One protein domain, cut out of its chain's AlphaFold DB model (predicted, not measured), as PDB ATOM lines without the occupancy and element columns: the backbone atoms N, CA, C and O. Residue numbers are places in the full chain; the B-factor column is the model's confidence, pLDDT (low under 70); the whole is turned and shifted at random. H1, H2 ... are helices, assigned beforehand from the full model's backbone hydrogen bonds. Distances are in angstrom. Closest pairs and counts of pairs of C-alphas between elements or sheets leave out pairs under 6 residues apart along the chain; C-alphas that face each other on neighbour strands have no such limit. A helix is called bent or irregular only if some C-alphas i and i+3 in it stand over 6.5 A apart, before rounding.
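This is residues 121 to 166 of the 201 residues of the protein "37S ribosomal protein S25, mitochondrial" of Aulographum hederae CBS 113979 (UniProt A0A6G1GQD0). One long helix, H1, makes nearly the whole length of this rod, and after its last residue, Glu 156, a tight link folds back and a very short helix, H2, packs on H1's residues 146 to 153. The other part of H1, residues 123 to 144, sticks out with nothing beside it, together with residues 121 and 122. The printed part has 46 residues with two named helices, H1 then H2, and no named strand; the class is all helix. The whole is extended, with a radius of gyration of the C-alphas of 16.6 A and spans of 53 by 14 by 9 A.

Begin with H1, residues 123 to 156, and look along it to residues 146 to 153, which alone touch H2, residues 162 to 166. The closest C-alphas of the two helices are those of Ala 153 and Ala 162, 5.9 A apart. Eight pairs of their C-alphas are within 8 A, while the centres are 17.1 A apart. Residues 121 to 144, of which 123 to 144 belong to H1, stand free. In H1 and H2 every O i to N i+4 pair is within hydrogen-bond range.

Find C-alpha 123 at (12.448, -7.737, 74.377); from there H1 runs 49.0 A to C-alpha 156 at (48.617, -40.611, 78.080), and it is not bent. H2, of five residues, begins at Ala 162 and ends at C-alpha 166, at (35.419, -36.992, 75.920).

The two C-alphas farthest apart are those of Leu 121 and Gly 157, at 52.9 A. The printed part has no cut, and the link from H1 to H2, five residues, is tight. Look at the B-factor column for the model's confidence: the mean pLDDT of the printed part is 81.2, residues 154 to 166 are under 70, and H2 has a mean of 49.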
ATOM      1  N   LEU A 121      15.238  -0.665  72.873       93.75
ATOM      2  CA  LEU A 121      15.401  -2.056  72.455       93.75
ATOM      3  C   LEU A 121      14.161  -2.879  72.813       93.75
ATOM      4  O   LEU A 121      13.593  -2.745  73.900       93.75
ATOM      5  N   THR A 122      13.759  -3.728  71.882       93.94
ATOM      6  CA  THR A 122      12.681  -4.694  72.058       93.94
ATOM      7  C   THR A 122      13.124  -5.849  72.955       93.94
ATOM      8  O   THR A 122      14.313  -6.136  73.082       93.94
ATOM      9  N   GLU A 123      12.161  -6.556  73.550       92.38
ATOM     10  CA  GLU A 123      12.448  -7.737  74.377       92.38
ATOM     11  C   GLU A 123      13.228  -8.813  73.600       92.38
ATOM     12  O   GLU A 123      14.103  -9.466  74.158       92.38
ATOM     13  N   LEU A 124      12.966  -8.950  72.293       94.38
ATOM     14  CA  LEU A 124      13.681  -9.886  71.423       94.38
ATOM     15  C   LEU A 124      15.165  -9.516  71.287       94.38
ATOM     16  O   LEU A 124      16.025 -10.379  71.414       94.38
ATOM     17  N   GLU A 125      15.467  -8.235  71.072       95.00
ATOM     18  CA  GLU A 125      16.851  -7.749  70.985       95.00
ATOM     19  C   GLU A 125      17.573  -7.881  72.331       95.00
ATOM     20  O   GLU A 125      18.746  -8.239  72.377       95.00
ATOM     21  N   ILE A 126      16.877  -7.629  73.444       95.88
ATOM     22  CA  ILE A 126      17.428  -7.840  74.788       95.88
ATOM     23  C   ILE A 126      17.734  -9.330  75.019       95.88
ATOM     24  O   ILE A 126      18.783  -9.649  75.584       95.88
ATOM     25  N   GLY A 127      16.847 -10.226  74.577       96.44
ATOM     26  CA  GLY A 127      17.045 -11.675  74.620       96.44
ATOM     27  C   GLY A 127      18.284 -12.110  73.841       96.44
ATOM     28  O   GLY A 127      19.172 -12.734  74.418       96.44
ATOM     29  N   ASP A 128      18.408 -11.680  72.584       96.38
ATOM     30  CA  ASP A 128      19.567 -11.968  71.726       96.38
ATOM     31  C   ASP A 128      20.891 -11.513  72.367       96.38
ATOM     32  O   ASP A 128      21.873 -12.259  72.430       96.38
ATOM     33  N   MET A 129      20.913 -10.319  72.970       96.06
ATOM     34  CA  MET A 129      22.097  -9.830  73.681       96.06
ATOM     35  C   MET A 129      22.494 -10.723  74.865       96.06
ATOM     36  O   MET A 129      23.689 -10.925  75.116       96.06
ATOM     37  N   GLN A 130      21.517 -11.242  75.612       96.75
ATOM     38  CA  GLN A 130      21.770 -12.143  76.738       96.75
ATOM     39  C   GLN A 130      22.239 -13.521  76.263       96.75
ATOM     40  O   GLN A 130      23.204 -14.056  76.818       96.75
ATOM     41  N   GLU A 131      21.613 -14.061  75.218       96.88
ATOM     42  CA  GLU A 131      21.993 -15.330  74.593       96.88
ATOM     43  C   GLU A 131      23.422 -15.270  74.061       96.88
ATOM     44  O   GLU A 131      24.238 -16.136  74.382       96.88
ATOM     45  N   ARG A 132      23.781 -14.192  73.360       94.94
ATOM     46  CA  ARG A 132      25.139 -13.983  72.854       94.94
ATOM     47  C   ARG A 132      26.173 -13.924  73.976       94.94
ATOM     48  O   ARG A 132      27.229 -14.544  73.883       94.94
ATOM     49  N   LYS A 133      25.870 -13.232  75.080       96.31
ATOM     50  CA  LYS A 133      26.767 -13.178  76.248       96.31
ATOM     51  C   LYS A 133      26.980 -14.563  76.869       96.31
ATOM     52  O   LYS A 133      28.103 -14.905  77.255       96.31
ATOM     53  N   ALA A 134      25.913 -15.352  76.985       96.44
ATOM     54  CA  ALA A 134      25.994 -16.720  77.482       96.44
ATOM     55  C   ALA A 134      26.788 -17.618  76.520       96.44
ATOM     56  O   ALA A 134      27.651 -18.375  76.969       96.44
ATOM     57  N   PHE A 135      26.562 -17.475  75.212       96.75
ATOM     58  CA  PHE A 135      27.268 -18.204  74.164       96.75
ATOM     59  C   PHE A 135      28.773 -17.941  74.195       96.75
ATOM     60  O   PHE A 135      29.543 -18.894  74.223       96.75
ATOM     61  N   GLU A 136      29.213 -16.685  74.278       96.19
ATOM     62  CA  GLU A 136      30.647 -16.368  74.343       96.19
ATOM     63  C   GLU A 136      31.303 -16.931  75.612       96.19
ATOM     64  O   GLU A 136      32.401 -17.491  75.573       96.19
ATOM     65  N   THR A 137      30.595 -16.871  76.745       96.19
ATOM     66  CA  THR A 137      31.067 -17.472  78.002       96.19
ATOM     67  C   THR A 137      31.240 -18.988  77.860       96.19
ATOM     68  O   THR A 137      32.240 -19.562  78.312       96.19
ATOM     69  N   TRP A 138      30.279 -19.647  77.207       96.38
ATOM     70  CA  TRP A 138      30.356 -21.069  76.892       96.38
ATOM     71  C   TRP A 138      31.486 -21.369  75.902       96.38
ATOM     72  O   TRP A 138      32.267 -22.279  76.163       96.38
ATOM     73  N   ARG A 139      31.641 -20.582  74.833       95.38
ATOM     74  CA  ARG A 139      32.660 -20.756  73.787       95.38
ATOM     75  C   ARG A 139      34.073 -20.750  74.365       95.38
ATOM     76  O   ARG A 139      34.856 -21.654  74.077       95.38
ATOM     77  N   VAL A 140      34.386 -19.779  75.226       95.81
ATOM     78  CA  VAL A 140      35.691 -19.701  75.910       95.81
ATOM     79  C   VAL A 140      35.913 -20.919  76.810       95.81
ATOM     80  O   VAL A 140      36.983 -21.529  76.783       95.81
ATOM     81  N   SER A 141      34.892 -21.310  77.575       93.62
ATOM     82  CA  SER A 141      34.968 -22.468  78.474       93.62
ATOM     83  C   SER A 141      35.128 -23.786  77.708       93.62
ATOM     84  O   SER A 141      35.917 -24.638  78.110       93.62
ATOM     85  N   ALA A 142      34.416 -23.946  76.593       94.69
ATOM     86  CA  ALA A 142      34.478 -25.115  75.728       94.69
ATOM     87  C   ALA A 142      35.856 -25.238  75.071       94.69
ATOM     88  O   ALA A 142      36.451 -26.311  75.122       94.69
ATOM     89  N   LYS A 143      36.412 -24.133  74.549       93.44
ATOM     90  CA  LYS A 143      37.776 -24.107  73.998       93.44
ATOM     91  C   LYS A 143      38.805 -24.553  75.040       93.44
ATOM     92  O   LYS A 143      39.576 -25.468  74.779       93.44
ATOM     93  N   ALA A 144      38.732 -24.009  76.257       92.44
ATOM     94  CA  ALA A 144      39.620 -24.409  77.349       92.44
ATOM     95  C   ALA A 144      39.474 -25.897  77.736       92.44
ATOM     96  O   ALA A 144      40.458 -26.544  78.096       92.44
ATOM     97  N   GLN A 145      38.263 -26.459  77.668       90.69
ATOM     98  CA  GLN A 145      38.040 -27.890  77.908       90.69
ATOM     99  C   GLN A 145      38.611 -28.764  76.788       90.69
ATOM    100  O   GLN A 145      39.207 -29.798  77.088       90.69
ATOM    101  N   VAL A 146      38.462 -28.352  75.525       92.19
ATOM    102  CA  VAL A 146      39.048 -29.050  74.370       92.19
ATOM    103  C   VAL A 146      40.571 -29.052  74.463       92.19
ATOM    104  O   VAL A 146      41.181 -30.113  74.333       92.19
ATOM    105  N   ASP A 147      41.179 -27.902  74.760       88.81
ATOM    106  CA  ASP A 147      42.631 -27.777  74.915       88.81
ATOM    107  C   ASP A 147      43.137 -28.671  76.056       88.81
ATOM    108  O   ASP A 147      44.053 -29.471  75.871       88.81
ATOM    109  N   LYS A 148      42.457 -28.656  77.209       88.25
ATOM    110  CA  LYS A 148      42.790 -29.539  78.335       88.25
ATOM    111  C   LYS A 148      42.650 -31.025  77.986       88.25
ATOM    112  O   LYS A 148      43.477 -31.829  78.409       88.25
ATOM    113  N   ALA A 149      41.608 -31.413  77.248       84.69
ATOM    114  CA  ALA A 149      41.418 -32.795  76.807       84.69
ATOM    115  C   ALA A 149      42.523 -33.232  75.833       84.69
ATOM    116  O   ALA A 149      43.029 -34.349  75.937       84.69
ATOM    117  N   ARG A 150      42.943 -32.336  74.932       79.88
ATOM    118  CA  ARG A 150      44.063 -32.559  74.013       79.88
ATOM    119  C   ARG A 150      45.383 -32.750  74.760       79.88
ATOM    120  O   ARG A 150      46.123 -33.675  74.434       79.88
ATOM    121  N   ASP A 151      45.655 -31.925  75.767       81.25
ATOM    122  CA  ASP A 151      46.872 -32.025  76.579       81.25
ATOM    123  C   ASP A 151      46.917 -33.324  77.398       81.25
ATOM    124  O   ASP A 151      47.963 -33.970  77.480       81.25
ATOM    125  N   MET A 152      45.782 -33.753  77.966       77.31
ATOM    126  CA  MET A 152      45.688 -35.032  78.684       77.31
ATOM    127  C   MET A 152      45.904 -36.227  77.743       77.31
ATOM    128  O   MET A 152      46.712 -37.099  78.053       77.31
ATOM    129  N   ALA A 153      45.282 -36.223  76.558       71.69
ATOM    130  CA  ALA A 153      45.482 -37.261  75.543       71.69
ATOM    131  C   ALA A 153      46.943 -37.347  75.061       71.69
ATOM    132  O   ALA A 153      47.482 -38.435  74.861       71.69
ATOM    133  N   ALA A 154      47.617 -36.202  74.915       68.88
ATOM    134  CA  ALA A 154      49.034 -36.153  74.564       68.88
ATOM    135  C   ALA A 154      49.946 -36.701  75.681       68.88
ATOM    136  O   ALA A 154      51.004 -37.258  75.384       68.88
ATOM    137  N   GLY A 155      49.543 -36.567  76.949       67.50
ATOM    138  CA  GLY A 155      50.258 -37.107  78.109       67.50
ATOM    139  C   GLY A 155      50.077 -38.614  78.325       67.50
ATOM    140  O   GLY A 155      50.984 -39.259  78.848       67.50
ATOM    141  N   GLU A 156      48.944 -39.184  77.906       60.69
ATOM    142  CA  GLU A 156      48.617 -40.611  78.080       60.69
ATOM    143  C   GLU A 156      49.109 -41.507  76.930       60.69
ATOM    144  O   GLU A 156      49.086 -42.730  77.047       60.69
ATOM    145  N   GLY A 157      49.649 -40.929  75.852       56.03
ATOM    146  CA  GLY A 157      50.322 -41.693  74.798       56.03
ATOM    147  C   GLY A 157      49.390 -42.540  73.924       56.03
ATOM    148  O   GLY A 157      49.869 -43.447  73.244       56.03
ATOM    149  N   GLU A 158      48.091 -42.238  73.892       49.69
ATOM    150  CA  GLU A 158      47.150 -42.784  72.912       49.69
ATOM    151  C   GLU A 158      46.779 -41.685  71.907       49.69
ATOM    152  O   GLU A 158      46.181 -40.660  72.232       49.69
ATOM    153  N   GLY A 159      47.230 -41.863  70.663       48.94
ATOM    154  CA  GLY A 159      47.054 -40.885  69.597       48.94
ATOM    155  C   GLY A 159      45.583 -40.624  69.270       48.94
ATOM    156  O   GLY A 159      44.819 -41.564  69.113       48.94
ATOM    157  N   GLN A 160      45.244 -39.339  69.130       49.62
ATOM    158  CA  GLN A 160      44.111 -38.706  68.418       49.62
ATOM    159  C   GLN A 160      42.654 -39.176  68.671       49.62
ATOM    160  O   GLN A 160      41.752 -38.369  68.445       49.62
ATOM    161  N   ASP A 161      42.393 -40.366  69.217       49.28
ATOM    162  CA  ASP A 161      41.045 -40.927  69.433       49.28
ATOM    163  C   ASP A 161      40.411 -40.541  70.785       49.28
ATOM    164  O   ASP A 161      39.190 -40.610  70.949       49.28
ATOM    165  N   ALA A 162      41.198 -40.060  71.751       50.06
ATOM    166  CA  ALA A 162      40.691 -39.669  73.072       50.06
ATOM    167  C   ALA A 162      39.825 -38.391  73.041       50.06
ATOM    168  O   ALA A 162      38.891 -38.246  73.829       50.06
ATOM    169  N   VAL A 163      40.073 -37.472  72.098       46.72
ATOM    170  CA  VAL A 163      39.347 -36.187  72.020       46.72
ATOM    171  C   VAL A 163      37.885 -36.387  71.586       46.72
ATOM    172  O   VAL A 163      37.002 -35.671  72.053       46.72
ATOM    173  N   ALA A 164      37.607 -37.394  70.749       50.00
ATOM    174  CA  ALA A 164      36.249 -37.735  70.313       50.00
ATOM    175  C   ALA A 164      35.430 -38.434  71.419       50.00
ATOM    176  O   ALA A 164      34.221 -38.222  71.526       50.00
ATOM    177  N   GLN A 165      36.081 -39.218  72.287       46.50
ATOM    178  CA  GLN A 165      35.409 -39.930  73.382       46.50
ATOM    179  C   GLN A 165      34.998 -39.017  74.550       46.50
ATOM    180  O   GLN A 165      33.994 -39.292  75.201       46.50
ATOM    181  N   VAL A 166      35.713 -37.913  74.800       51.53
ATOM    182  CA  VAL A 166      35.419 -36.992  75.920       51.53
ATOM    183  C   VAL A 166      34.150 -36.161  75.694       51.53
ATOM    184  O   VAL A 166      33.440 -35.860  76.651       51.53
TER     185      VAL A 166